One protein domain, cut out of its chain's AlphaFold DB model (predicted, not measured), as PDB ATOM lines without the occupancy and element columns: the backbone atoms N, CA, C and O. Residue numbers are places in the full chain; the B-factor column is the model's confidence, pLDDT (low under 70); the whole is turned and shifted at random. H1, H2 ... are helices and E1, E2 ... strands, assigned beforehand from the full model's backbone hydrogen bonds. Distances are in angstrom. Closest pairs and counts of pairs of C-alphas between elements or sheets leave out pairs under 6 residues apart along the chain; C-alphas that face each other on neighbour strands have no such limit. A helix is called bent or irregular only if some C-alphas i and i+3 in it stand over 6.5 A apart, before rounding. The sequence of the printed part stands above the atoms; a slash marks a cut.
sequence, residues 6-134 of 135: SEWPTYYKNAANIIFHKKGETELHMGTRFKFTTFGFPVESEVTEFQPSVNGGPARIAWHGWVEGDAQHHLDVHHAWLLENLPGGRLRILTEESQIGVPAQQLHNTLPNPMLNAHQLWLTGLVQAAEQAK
ATOM      1  N   SER A   6      41.610  72.533 116.483       96.56
ATOM      2  CA  SER A   6      40.220  72.117 116.705       96.56
ATOM      3  C   SER A   6      40.023  70.601 116.830       96.56
ATOM      4  O   SER A   6      39.019  70.169 117.390       96.56
ATOM      5  N   GLU A   7      40.955  69.787 116.331       96.81
ATOM      6  CA  GLU A   7      40.915  68.324 116.437       96.81
ATOM      7  C   GLU A   7      41.491  67.814 117.761       96.81
ATOM      8  O   GLU A   7      41.204  66.681 118.144       96.81
ATOM      9  N   TRP A   8      42.279  68.617 118.484       98.06
ATOM     10  CA  TRP A   8      42.959  68.182 119.709       98.06
ATOM     11  C   TRP A   8      42.028  67.511 120.727       98.06
ATOM     12  O   TRP A   8      42.390  66.439 121.211       98.06
ATOM     13  N   PRO A   9      40.807  68.022 121.006       97.62
ATOM     14  CA  PRO A   9      39.902  67.391 121.969       97.62
ATOM     15  C   PRO A   9      39.477  65.960 121.602       97.62
ATOM     16  O   PRO A   9      39.037  65.207 122.469       97.62
ATOM     17  N   THR A  10      39.599  65.567 120.328       97.31
ATOM     18  CA  THR A  10      39.229  64.218 119.867       97.31
ATOM     19  C   THR A  10      40.236  63.152 120.302       97.31
ATOM     20  O   THR A  10      39.856  61.996 120.479       97.31
ATOM     21  N   TYR A  11      41.496  63.534 120.530       97.62
ATOM     22  CA  TYR A  11      42.577  62.611 120.888       97.62
ATOM     23  C   TYR A  11      43.340  62.997 122.162       97.62
ATOM     24  O   TYR A  11      44.078  62.184 122.710       97.62
ATOM     25  N   TYR A  12      43.134  64.203 122.684       98.06
ATOM     26  CA  TYR A  12      43.743  64.697 123.911       98.06
ATOM     27  C   TYR A  12      42.691  65.377 124.795       98.06
ATOM     28  O   TYR A  12      42.328  66.536 124.615       98.06
ATOM     29  N   LYS A  13      42.203  64.639 125.800       95.12
ATOM     30  CA  LYS A  13      41.065  65.048 126.650       95.12
ATOM     31  C   LYS A  13      41.314  66.282 127.523       95.12
ATOM     32  O   LYS A  13      40.357  66.868 128.016       95.12
ATOM     33  N   ASN A  14      42.575  66.658 127.734       96.31
ATOM     34  CA  ASN A  14      42.929  67.858 128.492       96.31
ATOM     35  C   ASN A  14      42.976  69.115 127.609       96.31
ATOM     36  O   ASN A  14      43.337  70.167 128.121       96.31
ATOM     37  N   ALA A  15      42.631  69.034 126.322       97.62
ATOM     38  CA  ALA A  15      42.375  70.198 125.483       97.62
ATOM     39  C   ALA A  15      40.872  70.339 125.225       97.62
ATOM     40  O   ALA A  15      40.193  69.381 124.857       97.62
ATOM     41  N   ALA A  16      40.352  71.550 125.392       97.81
ATOM     42  CA  ALA A  16      38.961  71.888 125.116       97.81
ATOM     43  C   ALA A  16      38.829  73.349 124.664       97.81
ATOM     44  O   ALA A  16      39.774  74.127 124.767       97.81
ATOM     45  N   ASN A  17      37.637  73.733 124.195       96.81
ATOM     46  CA  ASN A  17      37.267  75.123 123.892       96.81
ATOM     47  C   ASN A  17      38.256  75.862 122.967       96.81
ATOM     48  O   ASN A  17      38.573  77.029 123.199       96.81
ATOM     49  N   ILE A  18      38.754  75.175 121.934       97.69
ATOM     50  CA  ILE A  18      39.690  75.750 120.962       97.69
ATOM     51  C   ILE A  18      38.994  76.858 120.171       97.69
ATOM     52  O   ILE A  18      37.959  76.616 119.546       97.69
ATOM     53  N   ILE A  19      39.563  78.060 120.169       97.62
ATOM     54  CA  ILE A  19      39.042  79.203 119.413       97.62
ATOM     55  C   ILE A  19      40.206  79.910 118.718       97.62
ATOM     56  O   ILE A  19      41.135  80.370 119.375       97.62
ATOM     57  N   PHE A  20      40.127  80.042 117.395       98.31
ATOM     58  CA  PHE A  20      41.013  80.905 116.614       98.31
ATOM     59  C   PHE A  20      40.482  82.340 116.632       98.31
ATOM     60  O   PHE A  20      39.285  82.565 116.442       98.31
ATOM     61  N   HIS A  21      41.361  83.320 116.851       97.81
ATOM     62  CA  HIS A  21      40.961  84.733 116.897       97.81
ATOM     63  C   HIS A  21      40.654  85.291 115.506       97.81
ATOM     64  O   HIS A  21      39.769  86.135 115.349       97.81
ATOM     65  N   LYS A  22      41.349  84.806 114.473       97.44
ATOM     66  CA  LYS A  22      41.075  85.190 113.089       97.44
ATOM     67  C   LYS A  22      39.956  84.324 112.517       97.44
ATOM     68  O   LYS A  22      40.043  83.100 112.447       97.44
ATOM     69  N   LYS A  23      38.895  84.975 112.038       94.25
ATOM     70  CA  LYS A  23      37.769  84.284 111.401       94.25
ATOM     71  C   LYS A  23      38.235  83.497 110.170       94.25
ATOM     72  O   LYS A  23      38.872  84.058 109.282       94.25
ATOM     73  N   GLY A  24      37.836  82.229 110.101       93.62
ATOM     74  CA  GLY A  24      38.145  81.329 108.986       93.62
ATOM     75  C   GLY A  24      39.523  80.669 109.064       93.62
ATOM     76  O   GLY A  24      39.852  79.899 108.171       93.62
ATOM     77  N   GLU A  25      40.315  80.949 110.101       95.50
ATOM     78  CA  GLU A  25      41.556  80.224 110.367       95.50
ATOM     79  C   GLU A  25      41.234  78.828 110.924       95.50
ATOM     80  O   GLU A  25      40.402  78.683 111.820       95.50
ATOM     81  N   THR A  26      41.852  77.802 110.340       93.75
ATOM     82  CA  THR A  26      41.604  76.385 110.661       93.75
ATOM     83  C   THR A  26      42.865  75.643 111.082       93.75
ATOM     84  O   THR A  26      42.784  74.521 111.582       93.75
ATOM     85  N   GLU A  27      44.031  76.253 110.882       97.38
ATOM     86  CA  GLU A  27      45.329  75.644 111.128       97.38
ATOM     87  C   GLU A  27      46.276  76.628 111.804       97.38
ATOM     88  O   GLU A  27      46.239  77.829 111.548       97.38
ATOM     89  N   LEU A  28      47.152  76.090 112.646       98.44
ATOM     90  CA  LEU A  28      48.272  76.808 113.227       98.44
ATOM     91  C   LEU A  28      49.361  77.028 112.172       98.44
ATOM     92  O   LEU A  28      49.855  76.075 111.568       98.44
ATOM     93  N   HIS A  29      49.776  78.278 112.022       97.94
ATOM     94  CA  HIS A  29      50.962  78.715 111.297       97.94
ATOM     95  C   HIS A  29      51.647  79.846 112.074       97.94
ATOM     96  O   HIS A  29      51.162  80.273 113.118       97.94
ATOM     97  N   MET A  30      52.778  80.358 111.581       98.56
ATOM     98  CA  MET A  30      53.485  81.468 112.232       98.56
ATOM     99  C   MET A  30      52.539  82.644 112.524       98.56
ATOM    100  O   MET A  30      51.807  83.076 111.629       98.56
ATOM    101  N   GLY A  31      52.549  83.148 113.760       98.56
ATOM    102  CA  GLY A  31      51.713  84.262 114.214       98.56
ATOM    103  C   GLY A  31      50.227  83.938 114.402       98.56
ATOM    104  O   GLY A  31      49.451  84.847 114.698       98.56
ATOM    105  N   THR A  32      49.794  82.681 114.234       98.69
ATOM    106  CA  THR A  32      48.406  82.295 114.519       98.69
ATOM    107  C   THR A  32      48.079  82.582 115.979       98.69
ATOM    108  O   THR A  32      48.771  82.121 116.888       98.69
ATOM    109  N   ARG A  33      46.987  83.323 116.187       98.69
ATOM    110  CA  ARG A  33      46.439  83.664 117.501       98.69
ATOM    111  C   ARG A  33      45.257  82.758 117.794       98.69
ATOM    112  O   ARG A  33      44.248  82.792 117.086       98.69
ATOM    113  N   PHE A  34      45.344  82.001 118.874       98.56
ATOM    114  CA  PHE A  34      44.282  81.100 119.304       98.56
ATOM    115  C   PHE A  34      44.226  81.024 120.827       98.56
ATOM    116  O   PHE A  34      45.129  81.485 121.513       98.56
ATOM    117  N   LYS A  35      43.158  80.440 121.354       97.88
ATOM    118  CA  LYS A  35      43.045  80.089 122.766       97.88
ATOM    119  C   LYS A  35      42.510  78.682 122.921       97.88
ATOM    120  O   LYS A  35      41.752  78.203 122.073       97.88
ATOM    121  N   PHE A  36      42.870  78.042 124.021       98.00
ATOM    122  CA  PHE A  36      42.345  76.738 124.391       98.00
ATOM    123  C   PHE A  36      42.304  76.578 125.906       98.00
ATOM    124  O   PHE A  36      43.077  77.185 126.640       98.00
ATOM    125  N   THR A  37      41.381  75.754 126.389       97.25
ATOM    126  CA  THR A  37      41.348  75.365 127.795       97.25
ATOM    127  C   THR A  37      42.194  74.120 127.997       97.25
ATOM    128  O   THR A  37      41.922  73.091 127.375       97.25
ATOM    129  N   THR A  38      43.169  74.189 128.901       94.06
ATOM    130  CA  THR A  38      43.915  73.020 129.369       94.06
ATOM    131  C   THR A  38      44.179  73.084 130.862       94.06
ATOM    132  O   THR A  38      44.371  74.161 131.412       94.06
ATOM    133  N   PHE A  39      44.089  71.941 131.548       88.62
ATOM    134  CA  PHE A  39      44.136  71.870 133.017       88.62
ATOM    135  C   PHE A  39      43.173  72.846 133.731       88.62
ATOM    136  O   PHE A  39      43.424  73.277 134.849       88.62
ATOM    137  N   GLY A  40      42.063  73.210 133.080       86.75
ATOM    138  CA  GLY A  40      41.117  74.214 133.579       86.75
ATOM    139  C   GLY A  40      41.529  75.674 133.341       86.75
ATOM    140  O   GLY A  40      40.714  76.562 133.574       86.75
ATOM    141  N   PHE A  41      42.731  75.937 132.823       90.75
ATOM    142  CA  PHE A  41      43.202  77.272 132.462       90.75
ATOM    143  C   PHE A  41      42.789  77.641 131.032       90.75
ATOM    144  O   PHE A  41      43.040  76.856 130.114       90.75
ATOM    145  N   PRO A  42      42.178  78.815 130.800       95.44
ATOM    146  CA  PRO A  42      41.940  79.347 129.461       95.44
ATOM    147  C   PRO A  42      43.217  80.021 128.943       95.44
ATOM    148  O   PRO A  42      43.412  81.218 129.125       95.44
ATOM    149  N   VAL A  43      44.097  79.238 128.325       98.00
ATOM    150  CA  VAL A  43      45.394  79.703 127.830       98.00
ATOM    151  C   VAL A  43      45.190  80.438 126.506       98.00
ATOM    152  O   VAL A  43      44.734  79.851 125.521       98.00
ATOM    153  N   GLU A  44      45.513  81.728 126.486       98.62
ATOM    154  CA  GLU A  44      45.703  82.491 125.253       98.62
ATOM    155  C   GLU A  44      47.040  82.101 124.627       98.62
ATOM    156  O   GLU A  44      47.962  81.710 125.337       98.62
ATOM    157  N   SER A  45      47.160  82.115 123.300       98.69
ATOM    158  CA  SER A  45      48.354  81.605 122.623       98.69
ATOM    159  C   SER A  45      48.664  82.295 121.297       98.69
ATOM    160  O   SER A  45      47.775  82.716 120.550       98.69
ATOM    161  N   GLU A  46      49.957  82.362 120.988       98.81
ATOM    162  CA  GLU A  46      50.501  82.802 119.707       98.81
ATOM    163  C   GLU A  46      51.604  81.863 119.241       98.81
ATOM    164  O   GLU A  46      52.545  81.578 119.982       98.81
ATOM    165  N   VAL A  47      51.515  81.406 117.995       98.88
ATOM    166  CA  VAL A  47      52.573  80.600 117.380       98.88
ATOM    167  C   VAL A  47      53.796  81.476 117.105       98.88
ATOM    168  O   VAL A  47      53.762  82.359 116.248       98.88
ATOM    169  N   THR A  48      54.891  81.194 117.806       98.81
ATOM    170  CA  THR A  48      56.159  81.940 117.747       98.81
ATOM    171  C   THR A  48      57.233  81.245 116.910       98.81
ATOM    172  O   THR A  48      58.229  81.865 116.551       98.81
ATOM    173  N   GLU A  49      57.056  79.958 116.604       98.81
ATOM    174  CA  GLU A  49      57.902  79.202 115.678       98.81
ATOM    175  C   GLU A  49      57.012  78.328 114.795       98.81
ATOM    176  O   GLU A  49      56.116  77.645 115.290       98.81
ATOM    177  N   PHE A  50      57.275  78.320 113.487       98.56
ATOM    178  CA  PHE A  50      56.625  77.400 112.563       98.56
ATOM    179  C   PHE A  50      57.536  77.073 111.380       98.56
ATOM    180  O   PHE A  50      57.813  77.923 110.531       98.56
ATOM    181  N   GLN A  51      57.970  75.820 111.303       98.19
ATOM    182  CA  GLN A  51      58.736  75.273 110.194       98.19
ATOM    183  C   GLN A  51      58.087  73.954 109.752       98.19
ATOM    184  O   GLN A  51      58.183  72.963 110.477       98.19
ATOM    185  N   PRO A  52      57.425  73.890 108.583       95.56
ATOM    186  CA  PRO A  52      56.905  72.627 108.071       95.56
ATOM    187  C   PRO A  52      58.049  71.698 107.639       95.56
ATOM    188  O   PRO A  52      59.140  72.153 107.291       95.56
ATOM    189  N   SER A  53      57.792  70.386 107.609       94.19
ATOM    190  CA  SER A  53      58.758  69.423 107.068       94.19
ATOM    191  C   SER A  53      58.914  69.636 105.562       94.19
ATOM    192  O   SER A  53      57.940  69.575 104.811       94.19
ATOM    193  N   VAL A  54      60.148  69.870 105.114       93.25
ATOM    194  CA  VAL A  54      60.511  70.015 103.699       93.25
ATOM    195  C   VAL A  54      61.607  69.006 103.378       93.25
ATOM    196  O   VAL A  54      62.593  68.909 104.106       93.25
ATOM    197  N   ASN A  55      61.441  68.242 102.293       91.44
ATOM    198  CA  ASN A  55      62.407  67.238 101.816       91.44
ATOM    199  C   ASN A  55      62.870  66.241 102.900       91.44
ATOM    200  O   ASN A  55      64.036  65.859 102.951       91.44
ATOM    201  N   GLY A  56      61.959  65.837 103.791       89.31
ATOM    202  CA  GLY A  56      62.249  64.900 104.880       89.31
ATOM    203  C   GLY A  56      62.957  65.511 106.094       89.31
ATOM    204  O   GLY A  56      63.208  64.783 107.055       89.31
ATOM    205  N   GLY A  57      63.240  66.820 106.078       94.62
ATOM    206  CA  GLY A  57      63.753  67.566 107.227       94.62
ATOM    207  C   GLY A  57      62.742  67.674 108.378       94.62
ATOM    208  O   GLY A  57      61.556  67.383 108.191       94.62
ATOM    209  N   PRO A  58      63.190  68.086 109.575       97.56
ATOM    210  CA  PRO A  58      62.323  68.183 110.740       97.56
ATOM    211  C   PRO A  58      61.244  69.254 110.554       97.56
ATOM    212  O   PRO A  58      61.494  70.296 109.947       97.56
ATOM    213  N   ALA A  59      60.066  69.010 111.121       98.12
ATOM    214  CA  ALA A  59      59.071  70.044 111.361       98.12
ATOM    215  C   ALA A  59      59.210  70.582 112.790       98.12
ATOM    216  O   ALA A  59      59.485  69.820 113.721       98.12
ATOM    217  N   ARG A  60      58.998  71.886 112.957       98.69
ATOM    218  CA  ARG A  60      59.026  72.588 114.243       98.69
ATOM    219  C   ARG A  60      57.777  73.436 114.383       98.69
ATOM    220  O   ARG A  60      57.363  74.088 113.424       98.69
ATOM    221  N   ILE A  61      57.188  73.436 115.564       98.81
ATOM    222  CA  ILE A  61      56.142  74.388 115.921       98.81
ATOM    223  C   ILE A  61      56.265  74.706 117.402       98.81
ATOM    224  O   ILE A  61      56.395  73.795 118.214       98.81
ATOM    225  N   ALA A  62      56.207  75.981 117.754       98.88
ATOM    226  CA  ALA A  62      56.158  76.406 119.143       98.88
ATOM    227  C   ALA A  62      55.207  77.582 119.304       98.88
ATOM    228  O   ALA A  62      55.046  78.395 118.389       98.88
ATOM    229  N   TRP A  63      54.603  77.689 120.479       98.88
ATOM    230  CA  TRP A  63      53.768  78.825 120.837       98.88
ATOM    231  C   TRP A  63      54.120  79.362 122.216       98.88
ATOM    232  O   TRP A  63      54.467  78.616 123.134       98.88
ATOM    233  N   HIS A  64      54.011  80.682 122.350       98.81
ATOM    234  CA  HIS A  64      53.874  81.338 123.643       98.81
ATOM    235  C   HIS A  64      52.412  81.222 124.056       98.81
ATOM    236  O   HIS A  64      51.525  81.578 123.281       98.81
ATOM    237  N   GLY A  65      52.166  80.683 125.244       98.44
ATOM    238  CA  GLY A  65      50.858  80.676 125.876       98.44
ATOM    239  C   GLY A  65      50.881  81.488 127.163       98.44
ATOM    240  O   GLY A  65      51.892  81.497 127.861       98.44
ATOM    241  N   TRP A  66      49.783  82.156 127.500       98.50
ATOM    242  CA  TRP A  66      49.673  82.854 128.775       98.50
ATOM    243  C   TRP A  66      48.249  82.839 129.326       98.50
ATOM    244  O   TRP A  66      47.261  82.677 128.604       98.50
ATOM    245  N   VAL A  67      48.164  82.997 130.641       97.62
ATOM    246  CA  VAL A  67      46.926  83.224 131.384       97.62
ATOM    247  C   VAL A  67      47.073  84.564 132.088       97.62
ATOM    248  O   VAL A  67      47.964  84.741 132.919       97.62
ATOM    249  N   GLU A  68      46.198  85.506 131.746       94.19
ATOM    250  CA  GLU A  68      46.146  86.816 132.396       94.19
ATOM    251  C   GLU A  68      45.738  86.672 133.868       94.19
ATOM    252  O   GLU A  68      44.822  85.920 134.209       94.19
ATOM    253  N   GLY A  69      46.385  87.428 134.753       93.38
ATOM    254  CA  GLY A  69      46.107  87.390 136.184       93.38
ATOM    255  C   GLY A  69      47.030  88.298 136.985       93.38
ATOM    256  O   GLY A  69      47.962  88.900 136.454       93.38
ATOM    257  N   ASP A  70      46.773  88.403 138.289       94.88
ATOM    258  CA  ASP A  70      47.727  89.025 139.208       94.88
ATOM    259  C   ASP A  70      48.984  88.146 139.385       94.88
ATOM    260  O   ASP A  70      49.105  87.063 138.811       94.88
ATOM    261  N   ALA A  71      49.926  88.572 140.227       92.19
ATOM    262  CA  ALA A  71      51.167  87.829 140.451       92.19
ATOM    263  C   ALA A  71      50.956  86.361 140.895       92.19
ATOM    264  O   ALA A  71      51.822  85.530 140.625       92.19
ATOM    265  N   GLN A  72      49.833  86.038 141.550       95.75
ATOM    266  CA  GLN A  72      49.509  84.685 142.017       95.75
ATOM    267  C   GLN A  72      48.859  83.815 140.936       95.75
ATOM    268  O   GLN A  72      48.947  82.591 141.015       95.75
ATOM    269  N   HIS A  73      48.220  84.429 139.941       94.12
ATOM    270  CA  HIS A  73      47.428  83.723 138.934       94.12
ATOM    271  C   HIS A  73      48.014  83.797 137.520       94.12
ATOM    272  O   HIS A  73      47.623  82.986 136.683       94.12
ATOM    273  N   HIS A  74      48.947  84.719 137.251       96.38
ATOM    274  CA  HIS A  74      49.618  84.792 135.955       96.38
ATOM    275  C   HIS A  74      50.419  83.514 135.680       96.38
ATOM    276  O   HIS A  74      51.053  82.939 136.576       96.38
ATOM    277  N   LEU A  75      50.400  83.093 134.421       97.38
ATOM    278  CA  LEU A  75      51.178  81.974 133.917       97.38
ATOM    279  C   LEU A  75      51.640  82.316 132.506       97.38
ATOM    280  O   LEU A  75      50.809  82.647 131.668       97.38
ATOM    281  N   ASP A  76      52.931  82.169 132.250       97.81
ATOM    282  CA  ASP A  76      53.538  82.244 130.926       97.81
ATOM    283  C   ASP A  76      54.166  80.896 130.588       97.81
ATOM    284  O   ASP A  76      54.856  80.298 131.416       97.81
ATOM    285  N   VAL A  77      53.944  80.418 129.368       97.94
ATOM    286  CA  VAL A  77      54.474  79.146 128.877       97.94
ATOM    287  C   VAL A  77      55.055  79.288 127.479       97.94
ATOM    288  O   VAL A  77      54.520  80.001 126.636       97.94
ATOM    289  N   HIS A  78      56.124  78.560 127.193       98.69
ATOM    290  CA  HIS A  78      56.599  78.329 125.835       98.69
ATOM    291  C   HIS A  78      56.589  76.828 125.573       98.69
ATOM    292  O   HIS A  78      57.378  76.100 126.176       98.69
ATOM    293  N   HIS A  79      55.683  76.371 124.710       98.75
ATOM    294  CA  HIS A  79      55.477  74.955 124.407       98.75
ATOM    295  C   HIS A  79      55.948  74.682 122.981       98.75
ATOM    296  O   HIS A  79      55.382  75.208 122.021       98.75
ATOM    297  N   ALA A  80      56.995  73.871 122.851       98.81
ATOM    298  CA  ALA A  80      57.674  73.584 121.599       98.81
ATOM    299  C   ALA A  80      57.552  72.108 121.218       98.81
ATOM    300  O   ALA A  80      57.674  71.217 122.055       98.81
ATOM    301  N   TRP A  81      57.372  71.862 119.924       98.88
ATOM    302  CA  TRP A  81      57.252  70.545 119.320       98.88
ATOM    303  C   TRP A  81      58.265  70.387 118.191       98.88
ATOM    304  O   TRP A  81      58.403  71.254 117.324       98.88
ATOM    305  N   LEU A  82      58.921  69.230 118.160       98.75
ATOM    306  CA  LEU A  82      59.835  68.813 117.104       98.75
ATOM    307  C   LEU A  82      59.389  67.455 116.565       98.75
ATOM    308  O   LEU A  82      59.273  66.482 117.311       98.75
ATOM    309  N   LEU A  83      59.163  67.386 115.256       98.38
ATOM    310  CA  LEU A  83      58.847  66.151 114.552       98.38
ATOM    311  C   LEU A  83      59.965  65.864 113.558       98.38
ATOM    312  O   LEU A  83      60.190  66.646 112.638       98.38
ATOM    313  N   GLU A  84      60.665  64.747 113.723       97.94
ATOM    314  CA  GLU A  84      61.822  64.413 112.892       97.94
ATOM    315  C   GLU A  84      61.824  62.947 112.462       97.94
ATOM    316  O   GLU A  84      61.548  62.033 113.247       97.94
ATOM    317  N   ASN A  85      62.141  62.717 111.188       97.25
ATOM    318  CA  ASN A  85      62.332  61.372 110.667       97.25
ATOM    319  C   ASN A  85      63.645  60.800 111.204       97.25
ATOM    320  O   ASN A  85      64.696  61.434 111.128       97.25
ATOM    321  N   LEU A  86      63.589  59.566 111.689       97.25
ATOM    322  CA  LEU A  86      64.738  58.791 112.125       97.25
ATOM    323  C   LEU A  86      64.976  57.601 111.181       97.25
ATOM    324  O   LEU A  86      64.041  57.119 110.528       97.25
ATOM    325  N   PRO A  87      66.207  57.051 111.137       96.88
ATOM    326  CA  PRO A  87      66.496  55.850 110.364       96.88
ATOM    327  C   PRO A  87      65.555  54.688 110.699       96.88
ATOM    328  O   PRO A  87      65.158  54.505 111.857       96.88
ATOM    329  N   GLY A  88      65.253  53.875 109.684       96.12
ATOM    330  CA  GLY A  88      64.343  52.732 109.795       96.12
ATOM    331  C   GLY A  88      62.861  53.090 109.650       96.12
ATOM    332  O   GLY A  88      62.025  52.372 110.182       96.12
ATOM    333  N   GLY A  89      62.535  54.201 108.978       94.38
ATOM    334  CA  GLY A  89      61.144  54.617 108.753       94.38
ATOM    335  C   GLY A  89      60.419  55.032 110.034       94.38
ATOM    336  O   GLY A  89      59.203  54.887 110.131       94.38
ATOM    337  N   ARG A  90      61.166  55.506 111.038       96.25
ATOM    338  CA  ARG A  90      60.625  55.922 112.335       96.25
ATOM    339  C   ARG A  90      60.404  57.427 112.347       96.25
ATOM    340  O   ARG A  90      61.179  58.171 111.757       96.25
ATOM    341  N   LEU A  91      59.394  57.868 113.084       96.38
ATOM    342  CA  LEU A  91      59.157  59.275 113.383       96.38
ATOM    343  C   LEU A  91      59.372  59.493 114.879       96.38
ATOM    344  O   LEU A  91      58.811  58.759 115.693       96.38
ATOM    345  N   ARG A  92      60.172  60.494 115.245       98.31
ATOM    346  CA  ARG A  92      60.231  61.005 116.614       98.31
ATOM    347  C   ARG A  92      59.330  62.225 116.713       98.31
ATOM    348  O   ARG A  92      59.430  63.129 115.890       98.31
ATOM    349  N   ILE A  93      58.494  62.241 117.743       98.62
ATOM    350  CA  ILE A  93      57.728  63.412 118.166       98.62
ATOM    351  C   ILE A  93      58.248  63.771 119.553       98.62
ATOM    352  O   ILE A  93      58.142  62.972 120.483       98.62
ATOM    353  N   LEU A  94      58.868  64.936 119.666       98.69
ATOM    354  CA  LEU A  94      59.335  65.515 120.918       98.69
ATOM    355  C   LEU A  94      58.452  66.716 121.237       98.69
ATOM    356  O   LEU A  94      58.177  67.520 120.347       98.69
ATOM    357  N   THR A  95      58.052  66.837 122.497       98.81
ATOM    358  CA  THR A  95      57.470  68.067 123.023       98.81
ATOM    359  C   THR A  95      58.138  68.456 124.332       98.81
ATOM    360  O   THR A  95      58.432  67.587 125.158       98.81
ATOM    361  N   GLU A  96      58.389  69.747 124.504       98.56
ATOM    362  CA  GLU A  96      58.948  70.349 125.708       98.56
ATOM    363  C   GLU A  96      58.196  71.645 126.018       98.56
ATOM    364  O   GLU A  96      57.768  72.366 125.116       98.56
ATOM    365  N   GLU A  97      58.038  71.954 127.302       98.38
ATOM    366  CA  GLU A  97      57.396  73.190 127.740       98.38
ATOM    367  C   GLU A  97      58.203  73.838 128.865       98.38
ATOM    368  O   GLU A  97      58.608  73.171 129.820       98.38
ATOM    369  N   SER A  98      58.437  75.144 128.743       98.25
ATOM    370  CA  SER A  98      59.012  75.989 129.790       98.25
ATOM    371  C   SER A  98      57.931  76.903 130.347       98.25
ATOM    372  O   SER A  98      57.134  77.431 129.577       98.25
ATOM    373  N   GLN A  99      57.891  77.085 131.667       97.56
ATOM    374  CA  GLN A  99      56.812  77.803 132.345       97.56
ATOM    375  C   GLN A  99      57.362  78.794 133.379       97.56
ATOM    376  O   GLN A  99      58.324  78.487 134.088       97.56
ATOM    377  N   ILE A 100      56.719  79.955 133.508       97.62
ATOM    378  CA  ILE A 100      56.983  80.973 134.532       97.62
ATOM    379  C   ILE A 100      55.651  81.365 135.184       97.62
ATOM    380  O   ILE A 100      54.661  81.599 134.501       97.62
ATOM    381  N   GLY A 101      55.626  81.421 136.518       96.88
ATOM    382  CA  GLY A 101      54.457  81.835 137.302       96.88
ATOM    383  C   GLY A 101      54.286  81.026 138.588       96.88
ATOM    384  O   GLY A 101      54.863  79.946 138.746       96.88
ATOM    385  N   VAL A 102      53.483  81.529 139.529       96.88
ATOM    386  CA  VAL A 102      53.121  80.774 140.748       96.88
ATOM    387  C   VAL A 102      52.373  79.470 140.412       96.88
ATOM    388  O   VAL A 102      52.730  78.439 140.991       96.88
ATOM    389  N   PRO A 103      51.431  79.432 139.443       95.75
ATOM    390  CA  PRO A 103      50.799  78.180 139.018       95.75
ATOM    391  C   PRO A 103      51.807  77.140 138.503       95.75
ATOM    392  O   PRO A 103      51.694  75.959 138.831       95.75
ATOM    393  N   ALA A 104      52.849  77.563 137.775       96.12
ATOM    394  CA  ALA A 104      53.907  76.667 137.297       96.12
ATOM    395  C   ALA A 104      54.684  76.012 138.454       96.12
ATOM    396  O   ALA A 104      54.969  74.814 138.423       96.12
ATOM    397  N   GLN A 105      54.975  76.767 139.520       96.81
ATOM    398  CA  GLN A 105      55.623  76.222 140.722       96.81
ATOM    399  C   GLN A 105      54.742  75.176 141.417       96.81
ATOM    400  O   GLN A 105      55.243  74.158 141.896       96.81
ATOM    401  N   GLN A 106      53.426  75.398 141.467       95.31
ATOM    402  CA  GLN A 106      52.483  74.429 142.030       95.31
ATOM    403  C   GLN A 106      52.442  73.139 141.199       95.31
ATOM    404  O   GLN A 106      52.538  72.045 141.761       95.31
ATOM    405  N   LEU A 107      52.373  73.259 139.868       94.44
ATOM    406  CA  LEU A 107      52.426  72.118 138.947       94.44
ATOM    407  C   LEU A 107      53.730  71.323 139.104       94.44
ATOM    408  O   LEU A 107      53.682  70.096 139.176       94.44
ATOM    409  N   HIS A 108      54.872  72.006 139.226       95.38
ATOM    410  CA  HIS A 108      56.179  71.379 139.442       95.38
ATOM    411  C   HIS A 108      56.237  70.541 140.731       95.38
ATOM    412  O   HIS A 108      56.776  69.437 140.722       95.38
ATOM    413  N   ASN A 109      55.660  71.046 141.825       97.06
ATOM    414  CA  ASN A 109      55.681  70.382 143.133       97.06
ATOM    415  C   ASN A 109      54.619  69.276 143.292       97.06
ATOM    416  O   ASN A 109      54.620  68.558 144.293       97.06
ATOM    417  N   THR A 110      53.692  69.140 142.342       97.00
ATOM    418  CA  THR A 110      52.597  68.165 142.421       97.00
ATOM    419  C   THR A 110      53.066  66.777 141.983       97.00
ATOM    420  O   THR A 110      53.670  66.620 140.922       97.00
ATOM    421  N   LEU A 111      52.741  65.748 142.777       96.19
ATOM    422  CA  LEU A 111      53.023  64.346 142.463       96.19
ATOM    423  C   LEU A 111      51.726  63.515 142.417       96.19
ATOM    424  O   LEU A 111      50.913  63.625 143.336       96.19
ATOM    425  N   PRO A 112      51.540  62.647 141.402       96.00
ATOM    426  CA  PRO A 112      52.409  62.460 140.234       96.00
ATOM    427  C   PRO A 112      52.423  63.703 139.323       96.00
ATOM    428  O   PRO A 112      51.438  64.435 139.281       96.00
ATOM    429  N   ASN A 113      53.530  63.939 138.602       97.19
ATOM    430  CA  ASN A 113      53.733  65.183 137.844       97.19
ATOM    431  C   ASN A 113      52.629  65.375 136.777       97.19
ATOM    432  O   ASN A 113      52.564  64.591 135.821       97.19
ATOM    433  N   PRO A 114      51.761  66.394 136.915       96.00
ATOM    434  CA  PRO A 114      50.600  66.558 136.047       96.00
ATOM    435  C   PRO A 114      50.988  66.931 134.610       96.00
ATOM    436  O   PRO A 114      50.404  66.385 133.673       96.00
ATOM    437  N   MET A 115      51.995  67.795 134.428       96.31
ATOM    438  CA  MET A 115      52.459  68.238 133.107       96.31
ATOM    439  C   MET A 115      53.057  67.080 132.312       96.31
ATOM    440  O   MET A 115      52.654  66.833 131.177       96.31
ATOM    441  N   LEU A 116      53.946  66.305 132.942       97.38
ATOM    442  CA  LEU A 116      54.564  65.134 132.324       97.38
ATOM    443  C   LEU A 116      53.504  64.123 131.869       97.38
ATOM    444  O   LEU A 116      53.511  63.680 130.721       97.38
ATOM    445  N   ASN A 117      52.567  63.788 132.759       97.94
ATOM    446  CA  ASN A 117      51.516  62.820 132.457       97.94
ATOM    447  C   ASN A 117      50.595  63.308 131.333       97.94
ATOM    448  O   ASN A 117      50.246  62.534 130.443       97.94
ATOM    449  N   ALA A 118      50.211  64.584 131.337       97.31
ATOM    450  CA  ALA A 118      49.344  65.115 130.296       97.31
ATOM    451  C   ALA A 118      50.047  65.216 128.938       97.31
ATOM    452  O   ALA A 118      49.428  64.901 127.926       97.31
ATOM    453  N   HIS A 119      51.322  65.608 128.894       98.19
ATOM    454  CA  HIS A 119      52.077  65.659 127.638       98.19
ATOM    455  C   HIS A 119      52.280  64.260 127.065       98.19
ATOM    456  O   HIS A 119      52.132  64.055 125.861       98.19
ATOM    457  N   GLN A 120      52.501  63.265 127.928       98.62
ATOM    458  CA  GLN A 120      52.548  61.873 127.502       98.62
ATOM    459  C   GLN A 120      51.208  61.406 126.914       98.62
ATOM    460  O   GLN A 120      51.199  60.755 125.870       98.62
ATOM    461  N   LEU A 121      50.078  61.769 127.534       98.38
ATOM    462  CA  LEU A 121      48.748  61.479 126.987       98.38
ATOM    463  C   LEU A 121      48.517  62.169 125.639       98.38
ATOM    464  O   LEU A 121      47.935  61.557 124.745       98.38
ATOM    465  N   TRP A 122      48.988  63.408 125.468       98.56
ATOM    466  CA  TRP A 122      48.894  64.123 124.194       98.56
ATOM    467  C   TRP A 122      49.699  63.414 123.101       98.56
ATOM    468  O   TRP A 122      49.155  63.125 122.038       98.56
ATOM    469  N   LEU A 123      50.957  63.052 123.375       98.69
ATOM    470  CA  LEU A 123      51.800  62.296 122.443       98.69
ATOM    471  C   LEU A 123      51.145  60.972 122.032       98.69
ATOM    472  O   LEU A 123      51.044  60.676 120.843       98.69
ATOM    473  N   THR A 124      50.664  60.190 123.004       98.44
ATOM    474  CA  THR A 124      50.005  58.905 122.738       98.44
ATOM    475  C   THR A 124      48.730  59.084 121.912       98.44
ATOM    476  O   THR A 124      48.542  58.368 120.929       98.44
ATOM    477  N   GLY A 125      47.885  60.053 122.267       98.44
ATOM    478  CA  GLY A 125      46.653  60.346 121.537       98.44
ATOM    479  C   GLY A 125      46.909  60.812 120.104       98.44
ATOM    480  O   GLY A 125      46.274  60.320 119.175       98.44
ATOM    481  N   LEU A 126      47.886  61.702 119.904       98.19
ATOM    482  CA  LEU A 126      48.269  62.194 118.580       98.19
ATOM    483  C   LEU A 126      48.725  61.053 117.663       98.19
ATOM    484  O   LEU A 126      48.314  61.001 116.504       98.19
ATOM    485  N   VAL A 127      49.551  60.132 118.173       97.69
ATOM    486  CA  VAL A 127      50.008  58.963 117.404       97.69
ATOM    487  C   VAL A 127      48.829  58.067 117.028       97.69
ATOM    488  O   VAL A 127      48.675  57.745 115.852       97.69
ATOM    489  N   GLN A 128      47.959  57.728 117.984       97.19
ATOM    490  CA  GLN A 128      46.780  56.890 117.724       97.19
ATOM    491  C   GLN A 128      45.860  57.504 116.666       97.19
ATOM    492  O   GLN A 128      45.416  56.821 115.746       97.19
ATOM    493  N   ALA A 129      45.597  58.805 116.773       96.88
ATOM    494  CA  ALA A 129      44.736  59.511 115.838       96.88
ATOM    495  C   ALA A 129      45.360  59.567 114.428       96.88
ATOM    496  O   ALA A 129      44.662  59.374 113.433       96.88
ATOM    497  N   ALA A 130      46.684  59.742 114.333       95.00
ATOM    498  CA  ALA A 130      47.405  59.720 113.060       95.00
ATOM    499  C   ALA A 130      47.438  58.332 112.406       95.00
ATOM    500  O   ALA A 130      47.421  58.230 111.180       95.00
ATOM    501  N   GLU A 131      47.488  57.260 113.197       94.38
ATOM    502  CA  GLU A 131      47.393  55.887 112.695       94.38
ATOM    503  C   GLU A 131      45.988  55.561 112.181       94.38
ATOM    504  O   GLU A 131      45.857  54.927 111.136       94.38
ATOM    505  N   GLN A 132      44.946  56.035 112.869       94.06
ATOM    506  CA  GLN A 132      43.554  55.850 112.452       94.06
ATOM    507  C   GLN A 132      43.224  56.616 111.168       94.06
ATOM    508  O   GLN A 132      42.547  56.076 110.304       94.06
ATOM    509  N   ALA A 133      43.747  57.832 110.997       89.50
ATOM    510  CA  ALA A 133      43.513  58.641 109.798       89.50
ATOM    511  C   ALA A 133      44.161  58.078 108.513       89.50
ATOM    512  O   ALA A 133      43.890  58.576 107.423       89.50
ATOM    513  N   LYS A 134      45.050  57.080 108.628       76.19
ATOM    514  CA  LYS A 134      45.654  56.382 107.480       76.19
ATOM    515  C   LYS A 134      44.803  55.223 106.953       76.19
ATOM    516  O   LYS A 134      45.131  54.713 105.881       76.19
TER     517      LYS A 134
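Overview. This is residues 6 to 134 of the 135 residues of an uncharacterized protein of Pantoea sp. AS-PWVM4 (UniProt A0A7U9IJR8). A single curved, twisted sheet of six strands forms a wall, and the long helix H3 runs along its open side, between the edge strands E6 and E1. The short helix H1 packs over the edge strand E1 and meets H3, and the short helix H2 lies at one end, between the end of E6 and the start of H3. The printed part has 129 residues, with three named helices and six named strands in the order H1 E1 E2 E3 E4 E5 E6 H2 H3. The antiparallel sheet has the order E1 - E2 - E3 - E4 - E5 - E6, and the class is mixed, helices and strands. The whole is compact, with a radius of gyration of the C-alphas of 15.4 A and spans of 47 by 38 by 24 A.

Along the chain. H1, residues 6 to 11, begins at C-alpha 6 (40.220, 72.117, 116.705); it is irregular, with C-alphas 6 and 9 7.1 A apart. E1 is residues 15 to 20 and E2 residues 33 to 38. E3, residues 41 to 51, is 27.2 A long and bends by 55 degrees at residue 48. E4, residues 59 to 67, is 26.9 A long. E5, residues 75 to 86, is 34.6 A long and begins at C-alpha 75 (51.178, 81.974, 133.917). E6, residues 90 to 100, is 33.7 A long. H2 is residues 102 to 109. H3, residues 114 to 132, is 26.9 A long and ends at C-alpha 132 (43.554, 55.850, 112.452).

Arrangement. The six strands form a meander, each strand the antiparallel neighbour of the one before, and each neighbour pair is a hairpin. Within hydrogen-bond range are N 19 and O 35 of E1 and E2, 2.9 A; N 36 and O 43 of E2 and E3, 3.0 A; N 46 and O 64 of E3 and E4, 2.9 A; N 63 and O 79 of E4 and E5, 3.0 A; and N 80 and O 96 of E5 and E6, 2.8 A. E1 and E6 are apart. H1 is on the sheet at a height of 7.0 A, only just over E1, with 3 of its 6 C-alphas. H3 is on the sheet at a height of 4.7 A, over none of the strands; its closest C-alphas with E6 are those of Leu 123 and Ile 93, 7.4 A. With residues 122 to 129 alone H3 touches H1, about perpendicular at 84 degrees; the closest C-alphas, of Tyr 11 and Gly 125, are 4.7 A apart. H2, on the same face as H3, only just touches it, with 3 pairs of C-alphas within 8 A, and only at the corner; the closest, of Leu 107 and Pro 114, are 6.5 A apart. Every O i to N i+4 pair is within hydrogen-bond range in H2 and H3; in H1 it is 0 of 2, beside 2 of 3 O i to N i+3 pairs.

Size, cuts and confidence. The C-alphas farthest apart, of Asp 70 and Gly 88, are 49.6 A apart. The printed part has no cut. The link from E1 to E2, residues 21 to 32, is long. The mean pLDDT of the printed part is 96.6, and no printed residue is under 70.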